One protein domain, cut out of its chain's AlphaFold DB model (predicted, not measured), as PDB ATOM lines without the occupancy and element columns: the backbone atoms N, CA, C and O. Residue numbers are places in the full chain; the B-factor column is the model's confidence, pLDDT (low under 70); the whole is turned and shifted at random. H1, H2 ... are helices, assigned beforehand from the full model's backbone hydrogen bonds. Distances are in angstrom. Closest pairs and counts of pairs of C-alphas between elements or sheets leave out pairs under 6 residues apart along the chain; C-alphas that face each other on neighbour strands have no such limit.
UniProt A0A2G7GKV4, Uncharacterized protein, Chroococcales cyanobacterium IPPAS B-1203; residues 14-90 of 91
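This is residues 14 to 90 of the 91 residues of an uncharacterized protein of Chroococcales cyanobacterium IPPAS B-1203 (UniProt A0A2G7GKV4). What is the main picture? A helical hairpin, H1 and H2, has a third long helix, H4, laid beside H1; H4 is near the pair where H1 ends and H2 begins, and splays away from them toward its own first residue, so that the three centres make a triangle. The short H3 is at the splayed end, and after H4 the chain turns back to the short H5, which packs on residues 65 to 69 of H4. What are the make-up and the size? The printed part has 77 residues with five named helices, in the order H1 H2 H3 H4 H5, and no named strand; its class is all helix. It is compact, with a radius of gyration of the C-alphas of 12.1 A, and elongated, spanning 37 by 24 by 17 A.

Where do the first two helices run? H1 is residues 14 to 29, 22.5 A long, from C-alpha 14 at (4.038, -7.908, -8.689). H2 is residues 34 to 49, 21.8 A long. Where are the others? H3 is residues 53 to 56, 5.9 A long, and H4 is residues 58 to 75, 25.5 A long, ending with C-alpha 75 at (31.186, -8.756, -10.152). H5 is residues 86 to 89, 6.3 A long, ending with C-alpha 89 at (20.091, -10.118, -21.714).

How do the long helices stand? H1 and H2 form a hairpin and touch, opposite ways at a shallow tilt of 12 degrees, the closest C-alphas being those of Ala 28 and Val 37, 5.9 A apart. H1 touches H4 with residues 22 to 29 alone, the same way at a shallow tilt of 25 degrees; the closest C-alphas, of Ile 29 and Ala 72, are 6.2 A apart. H2 and H4 are close but not clearly touching, the closest C-alphas being those of Leu 34 and Ala 72, 7.6 A apart. Where do the short helices sit? H3 and H2 touch only at the corner, the closest C-alphas being those of Gly 49 and Val 55, 5.9 A apart. H5 touches H4, the closest C-alphas being those of Thr 65 and Tyr 86, 6.0 A apart, while H5 is apart from H1 and H3. What do the backbone N and O atoms show? In H1, H2 and H4 every O i to N i+4 pair is within hydrogen-bond range; H3 and H5 are too short for such a pair.

How far does it reach? The two C-alphas farthest apart, those of Lys 51 and Val 81, are 38.0 A from each other. Is the printed part continuous? It has no cut; the links H1 to H2, H2 to H3 and H3 to H4 are tight, and H4 to H5, with 10 residues, is short. Where is confidence low? Residues 80 to 82 are under 70, while the mean pLDDT of the printed part is 90.6.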
ATOM      1  N   GLY A  14       3.146  -8.065  -7.551       89.50
ATOM      2  CA  GLY A  14       4.038  -7.908  -8.689       89.50
ATOM      3  C   GLY A  14       5.375  -7.306  -8.270       89.50
ATOM      4  O   GLY A  14       6.423  -7.849  -8.627       89.50
ATOM      5  N   ASN A  15       5.360  -6.245  -7.455       89.25
ATOM      6  CA  ASN A  15       6.588  -5.624  -6.938       89.25
ATOM      7  C   ASN A  15       7.441  -6.627  -6.157       89.25
ATOM      8  O   ASN A  15       8.660  -6.710  -6.355       89.25
ATOM      9  N   LEU A  16       6.802  -7.433  -5.309       91.19
ATOM     10  CA  LEU A  16       7.464  -8.496  -4.565       91.19
ATOM     11  C   LEU A  16       8.008  -9.592  -5.491       91.19
ATOM     12  O   LEU A  16       9.145 -10.026  -5.306       91.19
ATOM     13  N   ALA A  17       7.234 -10.026  -6.489       92.75
ATOM     14  CA  ALA A  17       7.644 -11.067  -7.429       92.75
ATOM     15  C   ALA A  17       8.893 -10.659  -8.230       92.75
ATOM     16  O   ALA A  17       9.853 -11.430  -8.319       92.75
ATOM     17  N   VAL A  18       8.926  -9.426  -8.747       93.00
ATOM     18  CA  VAL A  18      10.099  -8.898  -9.461       93.00
ATOM     19  C   VAL A  18      11.279  -8.709  -8.502       93.00
ATOM     20  O   VAL A  18      12.397  -9.096  -8.838       93.00
ATOM     21  N   SER A  19      11.047  -8.240  -7.271       92.56
ATOM     22  CA  SER A  19      12.096  -8.134  -6.241       92.56
ATOM     23  C   SER A  19      12.753  -9.473  -5.921       92.56
ATOM     24  O   SER A  19      13.979  -9.560  -5.822       92.56
ATOM     25  N   GLN A  20      11.953 -10.528  -5.770       94.12
ATOM     26  CA  GLN A  20      12.446 -11.879  -5.510       94.12
ATOM     27  C   GLN A  20      13.253 -12.408  -6.697       94.12
ATOM     28  O   GLN A  20      14.377 -12.877  -6.504       94.12
ATOM     29  N   MET A  21      12.737 -12.249  -7.920       95.00
ATOM     30  CA  MET A  21      13.462 -12.596  -9.143       95.00
ATOM     31  C   MET A  21      14.822 -11.884  -9.209       95.00
ATOM     32  O   MET A  21      15.852 -12.521  -9.434       95.00
ATOM     33  N   MET A  22      14.853 -10.572  -8.969       95.06
ATOM     34  CA  MET A  22      16.082  -9.777  -9.034       95.06
ATOM     35  C   MET A  22      17.084 -10.152  -7.942       95.06
ATOM     36  O   MET A  22      18.286 -10.226  -8.208       95.06
ATOM     37  N   TYR A  23      16.610 -10.464  -6.735       94.88
ATOM     38  CA  TYR A  23      17.456 -10.979  -5.660       94.88
ATOM     39  C   TYR A  23      18.130 -12.306  -6.043       94.88
ATOM     40  O   TYR A  23      19.341 -12.472  -5.851       94.88
ATOM     41  N   GLU A  24      17.377 -13.244  -6.622       95.69
ATOM     42  CA  GLU A  24      17.930 -14.518  -7.079       95.69
ATOM     43  C   GLU A  24      18.966 -14.339  -8.190       95.69
ATOM     44  O   GLU A  24      20.022 -14.979  -8.156       95.69
ATOM     45  N   LEU A  25      18.696 -13.448  -9.144       96.25
ATOM     46  CA  LEU A  25      19.607 -13.158 -10.247       96.25
ATOM     47  C   LEU A  25      20.891 -12.486  -9.774       96.25
ATOM     48  O   LEU A  25      21.972 -12.901 -10.191       96.25
ATOM     49  N   LYS A  26      20.801 -11.530  -8.844       95.25
ATOM     50  CA  LYS A  26      21.976 -10.907  -8.226       95.25
ATOM     51  C   LYS A  26      22.880 -11.954  -7.578       95.25
ATOM     52  O   LYS A  26      24.085 -11.978  -7.814       95.25
ATOM     53  N   ARG A  27      22.292 -12.877  -6.811       95.56
ATOM     54  CA  ARG A  27      23.029 -13.992  -6.199       95.56
ATOM     55  C   ARG A  27      23.614 -14.941  -7.251       95.56
ATOM     56  O   ARG A  27      24.726 -15.442  -7.071       95.56
ATOM     57  N   ALA A  28      22.882 -15.207  -8.332       95.94
ATOM     58  CA  ALA A  28      23.352 -16.049  -9.426       95.94
ATOM     59  C   ALA A  28      24.559 -15.426 -10.146       95.94
ATOM     60  O   ALA A  28      25.510 -16.151 -10.410       95.94
ATOM     61  N   ILE A  29      24.572 -14.111 -10.386       95.62
ATOM     62  CA  ILE A  29      25.717 -13.396 -10.983       95.62
ATOM     63  C   ILE A  29      26.991 -13.614 -10.159       95.62
ATOM     64  O   ILE A  29      28.034 -13.943 -10.711       95.62
ATOM     65  N   SER A  30      26.904 -13.539  -8.830       94.38
ATOM     66  CA  SER A  30      28.065 -13.755  -7.953       94.38
ATOM     67  C   SER A  30      28.554 -15.204  -7.868       94.38
ATOM     68  O   SER A  30      29.610 -15.452  -7.295       94.38
ATOM     69  N   THR A  31      27.788 -16.180  -8.362       94.50
ATOM     70  CA  THR A  31      28.057 -17.610  -8.111       94.50
ATOM     71  C   THR A  31      28.061 -18.487  -9.359       94.50
ATOM     72  O   THR A  31      28.492 -19.638  -9.289       94.50
ATOM     73  N   LYS A  32      27.589 -17.980 -10.499       94.44
ATOM     74  CA  LYS A  32      27.415 -18.736 -11.741       94.44
ATOM     75  C   LYS A  32      27.956 -17.953 -12.941       94.44
ATOM     76  O   LYS A  32      27.927 -16.727 -12.941       94.44
ATOM     77  N   PRO A  33      28.369 -18.642 -14.018       93.25
ATOM     78  CA  PRO A  33      28.701 -17.988 -15.281       93.25
ATOM     79  C   PRO A  33      27.504 -17.235 -15.885       93.25
ATOM     80  O   PRO A  33      26.385 -17.759 -15.899       93.25
ATOM     81  N   LEU A  34      27.748 -16.068 -16.494       93.19
ATOM     82  CA  LEU A  34      26.710 -15.220 -17.102       93.19
ATOM     83  C   LEU A  34      25.770 -15.943 -18.089       93.19
ATOM     84  O   LEU A  34      24.575 -15.633 -18.083       93.19
ATOM     85  N   PRO A  35      26.210 -16.912 -18.922       94.31
ATOM     86  CA  PRO A  35      25.284 -17.641 -19.792       94.31
ATOM     87  C   PRO A  35      24.245 -18.461 -19.022       94.31
ATOM     88  O   PRO A  35      23.129 -18.651 -19.503       94.31
ATOM     89  N   GLN A  36      24.588 -18.949 -17.826       95.50
ATOM     90  CA  GLN A  36      23.644 -19.660 -16.961       95.50
ATOM     91  C   GLN A  36      22.687 -18.687 -16.276       95.50
ATOM     92  O   GLN A  36      21.490 -18.958 -16.227       95.50
ATOM     93  N   VAL A  37      23.197 -17.540 -15.812       96.19
ATOM     94  CA  VAL A  37      22.370 -16.460 -15.248       96.19
ATOM     95  C   VAL A  37      21.330 -16.006 -16.266       96.19
ATOM     96  O   VAL A  37      20.156 -15.902 -15.936       96.19
ATOM     97  N   ARG A  38      21.729 -15.817 -17.527       95.81
ATOM     98  CA  ARG A  38      20.814 -15.425 -18.601       95.81
ATOM     99  C   ARG A  38      19.698 -16.448 -18.830       95.81
ATOM    100  O   ARG A  38      18.546 -16.067 -18.992       95.81
ATOM    101  N   ARG A  39      20.002 -17.750 -18.810       96.00
ATOM    102  CA  ARG A  39      18.950 -18.784 -18.890       96.00
ATOM    103  C   ARG A  39      17.996 -18.703 -17.699       96.00
ATOM    104  O   ARG A  39      16.790 -18.776 -17.897       96.00
ATOM    105  N   GLN A  40      18.536 -18.516 -16.493       96.69
ATOM    106  CA  GLN A  40      17.737 -18.373 -15.275       96.69
ATOM    107  C   GLN A  40      16.849 -17.119 -15.321       96.69
ATOM    108  O   GLN A  40      15.689 -17.195 -14.934       96.69
ATOM    109  N   LEU A  41      17.345 -16.001 -15.857       96.69
ATOM    110  CA  LEU A  41      16.565 -14.782 -16.095       96.69
ATOM    111  C   LEU A  41      15.339 -15.064 -16.962       96.69
ATOM    112  O   LEU A  41      14.233 -14.707 -16.573       96.69
ATOM    113  N   HIS A  42      15.520 -15.716 -18.113       95.88
ATOM    114  CA  HIS A  42      14.394 -16.023 -18.997       95.88
ATOM    115  C   HIS A  42      13.364 -16.937 -18.319       95.88
ATOM    116  O   HIS A  42      12.170 -16.691 -18.450       95.88
ATOM    117  N   GLN A  43      13.815 -17.938 -17.556       96.12
ATOM    118  CA  GLN A  43      12.926 -18.840 -16.815       96.12
ATOM    119  C   GLN A  43      12.118 -18.103 -15.742       96.12
ATOM    120  O   GLN A  43      10.892 -18.178 -15.740       96.12
ATOM    121  N   LEU A  44      12.789 -17.349 -14.868       95.38
ATOM    122  CA  LEU A  44      12.126 -16.614 -13.789       95.38
ATOM    123  C   LEU A  44      11.175 -15.546 -14.336       95.38
ATOM    124  O   LEU A  44      10.057 -15.407 -13.847       95.38
ATOM    125  N   ARG A  45      11.579 -14.827 -15.390       94.69
ATOM    126  CA  ARG A  45      10.723 -13.829 -16.039       94.69
ATOM    127  C   ARG A  45       9.470 -14.462 -16.632       94.69
ATOM    128  O   ARG A  45       8.391 -13.894 -16.495       94.69
ATOM    129  N   GLU A  46       9.593 -15.627 -17.269       95.19
ATOM    130  CA  GLU A  46       8.439 -16.357 -17.797       95.19
ATOM    131  C   GLU A  46       7.482 -16.775 -16.670       95.19
ATOM    132  O   GLU A  46       6.267 -16.639 -16.802       95.19
ATOM    133  N   GLU A  47       8.015 -17.248 -15.543       94.81
ATOM    134  CA  GLU A  47       7.219 -17.630 -14.375       94.81
ATOM    135  C   GLU A  47       6.494 -16.444 -13.735       94.81
ATOM    136  O   GLU A  47       5.289 -16.538 -13.484       94.81
ATOM    137  N   VAL A  48       7.189 -15.322 -13.526       93.56
ATOM    138  CA  VAL A  48       6.586 -14.070 -13.039       93.56
ATOM    139  C   VAL A  48       5.527 -13.583 -14.028       93.56
ATOM    140  O   VAL A  48       4.398 -13.294 -13.635       93.56
ATOM    141  N   GLY A  49       5.845 -13.604 -15.323       93.62
ATOM    142  CA  GLY A  49       4.981 -13.152 -16.408       93.62
ATOM    143  C   GLY A  49       3.672 -13.927 -16.566       93.62
ATOM    144  O   GLY A  49       2.723 -13.398 -17.137       93.62
ATOM    145  N   LYS A  50       3.573 -15.156 -16.036       93.81
ATOM    146  CA  LYS A  50       2.306 -15.915 -15.999       93.81
ATOM    147  C   LYS A  50       1.259 -15.274 -15.091       93.81
ATOM    148  O   LYS A  50       0.072 -15.531 -15.275       93.81
ATOM    149  N   LYS A  51       1.691 -14.503 -14.089       91.69
ATOM    150  CA  LYS A  51       0.820 -13.864 -13.091       91.69
ATOM    151  C   LYS A  51       0.871 -12.338 -13.145       91.69
ATOM    152  O   LYS A  51      -0.131 -11.709 -12.836       91.69
ATOM    153  N   HIS A  52       2.007 -11.780 -13.561       91.56
ATOM    154  CA  HIS A  52       2.290 -10.347 -13.605       91.56
ATOM    155  C   HIS A  52       2.889 -10.000 -14.976       91.56
ATOM    156  O   HIS A  52       4.106 -10.030 -15.171       91.56
ATOM    157  N   GLY A  53       2.024  -9.749 -15.962       88.38
ATOM    158  CA  GLY A  53       2.420  -9.471 -17.349       88.38
ATOM    159  C   GLY A  53       3.186  -8.153 -17.526       88.38
ATOM    160  O   GLY A  53       3.908  -7.986 -18.503       88.38
ATOM    161  N   GLU A  54       3.093  -7.253 -16.554       87.56
ATOM    162  CA  GLU A  54       3.804  -5.974 -16.466       87.56
ATOM    163  C   GLU A  54       5.325  -6.155 -16.449       87.56
ATOM    164  O   GLU A  54       6.061  -5.255 -16.830       87.56
ATOM    165  N   VAL A  55       5.821  -7.350 -16.107       88.56
ATOM    166  CA  VAL A  55       7.252  -7.673 -16.215       88.56
ATOM    167  C   VAL A  55       7.777  -7.591 -17.660       88.56
ATOM    168  O   VAL A  55       8.986  -7.527 -17.884       88.56
ATOM    169  N   TYR A  56       6.881  -7.628 -18.649       87.31
ATOM    170  CA  TYR A  56       7.203  -7.455 -20.066       87.31
ATOM    171  C   TYR A  56       7.077  -6.005 -20.549       87.31
ATOM    172  O   TYR A  56       7.377  -5.736 -21.715       87.31
ATOM    173  N   ASP A  57       6.660  -5.074 -19.688       90.25
ATOM    174  CA  ASP A  57       6.681  -3.648 -20.001       90.25
ATOM    175  C   ASP A  57       8.115  -3.219 -20.370       90.25
ATOM    176  O   ASP A  57       9.092  -3.752 -19.836       90.25
ATOM    177  N   SER A  58       8.261  -2.326 -21.354       85.81
ATOM    178  CA  SER A  58       9.575  -1.803 -21.745       85.81
ATOM    179  C   SER A  58      10.290  -1.152 -20.571       85.81
ATOM    180  O   SER A  58      11.472  -1.420 -20.382       85.81
ATOM    181  N   ASP A  59       9.577  -0.399 -19.735       88.94
ATOM    182  CA  ASP A  59      10.200   0.351 -18.645       88.94
ATOM    183  C   ASP A  59      10.756  -0.611 -17.585       88.94
ATOM    184  O   ASP A  59      11.907  -0.504 -17.158       88.94
ATOM    185  N   VAL A  60       9.973  -1.636 -17.228       89.44
ATOM    186  CA  VAL A  60      10.394  -2.682 -16.283       89.44
ATOM    187  C   VAL A  60      11.573  -3.480 -16.845       89.44
ATOM    188  O   VAL A  60      12.536  -3.753 -16.123       89.44
ATOM    189  N   ARG A  61      11.546  -3.831 -18.137       91.25
ATOM    190  CA  ARG A  61      12.652  -4.547 -18.790       91.25
ATOM    191  C   ARG A  61      13.927  -3.717 -18.844       91.25
ATOM    192  O   ARG A  61      14.998  -4.276 -18.602       91.25
ATOM    193  N   ASP A  62      13.833  -2.421 -19.108       89.88
ATOM    194  CA  ASP A  62      14.990  -1.529 -19.164       89.88
ATOM    195  C   ASP A  62      15.649  -1.400 -17.786       89.88
ATOM    196  O   ASP A  62      16.871  -1.532 -17.665       89.88
ATOM    197  N   ILE A  63      14.846  -1.267 -16.725       90.88
ATOM    198  CA  ILE A  63      15.333  -1.250 -15.338       90.88
ATOM    199  C   ILE A  63      16.024  -2.572 -14.983       90.88
ATOM    200  O   ILE A  63      17.156  -2.565 -14.489       90.88
ATOM    201  N   ILE A  64      15.385  -3.713 -15.269       92.06
ATOM    202  CA  ILE A  64      15.972  -5.040 -15.026       92.06
ATOM    203  C   ILE A  64      17.304  -5.172 -15.775       92.06
ATOM    204  O   ILE A  64      18.310  -5.568 -15.185       92.06
ATOM    205  N   THR A  65      17.332  -4.818 -17.061       92.19
ATOM    206  CA  THR A  65      18.533  -4.909 -17.904       92.19
ATOM    207  C   THR A  65      19.658  -4.033 -17.360       92.19
ATOM    208  O   THR A  65      20.809  -4.474 -17.314       92.19
ATOM    209  N   SER A  66      19.334  -2.821 -16.908       91.19
ATOM    210  CA  SER A  66      20.293  -1.895 -16.307       91.19
ATOM    211  C   SER A  66      20.944  -2.483 -15.062       91.19
ATOM    212  O   SER A  66      22.171  -2.593 -15.002       91.19
ATOM    213  N   TYR A  67      20.139  -2.982 -14.122       92.62
ATOM    214  CA  TYR A  67      20.652  -3.599 -12.902       92.62
ATOM    215  C   TYR A  67      21.510  -4.832 -13.171       92.62
ATOM    216  O   TYR A  67      22.602  -4.960 -12.617       92.62
ATOM    217  N   LEU A  68      21.052  -5.733 -14.041       93.44
ATOM    218  CA  LEU A  68      21.800  -6.950 -14.359       93.44
ATOM    219  C   LEU A  68      23.134  -6.640 -15.036       93.44
ATOM    220  O   LEU A  68      24.143  -7.268 -14.716       93.44
ATOM    221  N   THR A  69      23.146  -5.666 -15.945       92.75
ATOM    222  CA  THR A  69      24.363  -5.221 -16.630       92.75
ATOM    223  C   THR A  69      25.344  -4.610 -15.642       92.75
ATOM    224  O   THR A  69      26.507  -5.012 -15.616       92.75
ATOM    225  N   GLN A  70      24.871  -3.711 -14.775       91.12
ATOM    226  CA  GLN A  70      25.695  -3.113 -13.732       91.12
ATOM    227  C   GLN A  70      26.306  -4.187 -12.824       91.12
ATOM    228  O   GLN A  70      27.526  -4.241 -12.680       91.12
ATOM    229  N   TRP A  71      25.492  -5.089 -12.268       93.62
ATOM    230  CA  TRP A  71      25.983  -6.136 -11.368       93.62
ATOM    231  C   TRP A  71      26.954  -7.094 -12.053       93.62
ATOM    232  O   TRP A  71      27.949  -7.485 -11.448       93.62
ATOM    233  N   ALA A  72      26.694  -7.478 -13.303       92.38
ATOM    234  CA  ALA A  72      27.602  -8.337 -14.053       92.38
ATOM    235  C   ALA A  72      28.954  -7.653 -14.294       92.38
ATOM    236  O   ALA A  72      29.994  -8.286 -14.120       92.38
ATOM    237  N   CYS A  73      28.953  -6.367 -14.648       91.38
ATOM    238  CA  CYS A  73      30.183  -5.606 -14.828       91.38
ATOM    239  C   CYS A  73      30.960  -5.440 -13.516       91.38
ATOM    240  O   CYS A  73      32.173  -5.627 -13.515       91.38
ATOM    241  N   GLU A  74      30.274  -5.155 -12.407       91.00
ATOM    242  CA  GLU A  74      30.887  -5.026 -11.079       91.00
ATOM    243  C   GLU A  74      31.506  -6.345 -10.600       91.00
ATOM    244  O   GLU A  74      32.659  -6.377 -10.182       91.00
ATOM    245  N   VAL A  75      30.757  -7.449 -10.676       92.56
ATOM    246  CA  VAL A  75      31.186  -8.756 -10.152       92.56
ATOM    247  C   VAL A  75      32.293  -9.384 -10.995       92.56
ATOM    248  O   VAL A  75      33.160 -10.066 -10.453       92.56
ATOM    249  N   HIS A  76      32.256  -9.194 -12.314       86.94
ATOM    250  CA  HIS A  76      33.227  -9.789 -13.234       86.94
ATOM    251  C   HIS A  76      34.325  -8.814 -13.674       86.94
ATOM    252  O   HIS A  76      35.059  -9.129 -14.610       86.94
ATOM    253  N   GLU A  77      34.430  -7.651 -13.018       87.06
ATOM    254  CA  GLU A  77      35.442  -6.620 -13.286       87.06
ATOM    255  C   GLU A  77      35.525  -6.242 -14.781       87.06
ATOM    256  O   GLU A  77      36.603  -6.036 -15.346       87.06
ATOM    257  N   LEU A  78      34.370  -6.176 -15.455       84.88
ATOM    258  CA  LEU A  78      34.314  -5.896 -16.889       84.88
ATOM    259  C   LEU A  78      34.607  -4.414 -17.145       84.88
ATOM    260  O   LEU A  78      33.973  -3.522 -16.582       84.88
ATOM    261  N   HIS A  79      35.567  -4.150 -18.030       75.56
ATOM    262  CA  HIS A  79      36.000  -2.794 -18.353       75.56
ATOM    263  C   HIS A  79      34.890  -2.004 -19.076       75.56
ATOM    264  O   HIS A  79      34.315  -2.538 -20.022       75.56
ATOM    265  N   PRO A  80      34.650  -0.715 -18.757       63.00
ATOM    266  CA  PRO A  80      33.524   0.055 -19.303       63.00
ATOM    267  C   PRO A  80      33.479   0.147 -20.838       63.00
ATOM    268  O   PRO A  80      32.410   0.266 -21.421       63.00
ATOM    269  N   VAL A  81      34.638   0.078 -21.502       65.31
ATOM    270  CA  VAL A  81      34.755   0.149 -22.975       65.31
ATOM    271  C   VAL A  81      34.423  -1.178 -23.672       65.31
ATOM    272  O   VAL A  81      33.959  -1.173 -24.806       65.31
ATOM    273  N   PHE A  82      34.649  -2.311 -23.004       65.56
ATOM    274  CA  PHE A  82      34.397  -3.661 -23.536       65.56
ATOM    275  C   PHE A  82      33.388  -4.417 -22.665       65.56
ATOM    276  O   PHE A  82      33.424  -5.644 -22.580       65.56
ATOM    277  N   GLY A  83      32.555  -3.660 -21.950       74.62
ATOM    278  CA  GLY A  83      31.643  -4.173 -20.945       74.62
ATOM    279  C   GLY A  83      30.539  -5.026 -21.551       74.62
ATOM    280  O   GLY A  83      30.432  -5.204 -22.766       74.62
ATOM    281  N   LEU A  84      29.694  -5.557 -20.677       82.88
ATOM    282  CA  LEU A  84      28.510  -6.283 -21.104       82.88
ATOM    283  C   LEU A  84      27.507  -5.298 -21.723       82.88
ATOM    284  O   LEU A  84      27.101  -4.340 -21.073       82.88
ATOM    285  N   ASP A  85      27.113  -5.529 -22.973       85.81
ATOM    286  CA  ASP A  85      26.077  -4.733 -23.637       85.81
ATOM    287  C   ASP A  85      24.683  -5.097 -23.092       85.81
ATOM    288  O   ASP A  85      24.409  -6.267 -22.817       85.81
ATOM    289  N   TYR A  86      23.778  -4.118 -22.980       83.94
ATOM    290  CA  TYR A  86      22.391  -4.313 -22.525       83.94
ATOM    291  C   TYR A  86      21.651  -5.394 -23.336       83.94
ATOM    292  O   TYR A  86      20.893  -6.198 -22.785       83.94
ATOM    293  N   SER A  87      21.926  -5.485 -24.640       87.25
ATOM    294  CA  SER A  87      21.363  -6.491 -25.547       87.25
ATOM    295  C   SER A  87      21.763  -7.927 -25.201       87.25
ATOM    296  O   SER A  87      21.109  -8.864 -25.666       87.25
ATOM    297  N   TYR A  88      22.784  -8.135 -24.360       90.31
ATOM    298  CA  TYR A  88      23.180  -9.465 -23.906       90.31
ATOM    299  C   TYR A  88      22.019 -10.218 -23.248       90.31
ATOM    300  O   TYR A  88      21.880 -11.427 -23.458       90.31
ATOM    301  N   TRP A  89      21.184  -9.519 -22.478       91.25
ATOM    302  CA  TRP A  89      20.091 -10.118 -21.714       91.25
ATOM    303  C   TRP A  89      18.875 -10.476 -22.577       91.25
ATOM    304  O   TRP A  89      18.128 -11.377 -22.202       91.25
ATOM    305  N   GLN A  90      18.724  -9.841 -23.748       86.25
ATOM    306  CA  GLN A  90      17.635 -10.066 -24.712       86.25
ATOM    307  C   GLN A  90      16.241 -10.069 -24.061       86.25
ATOM    308  O   GLN A  90      15.476 -11.025 -24.224       86.25
TER     309      GLN A  90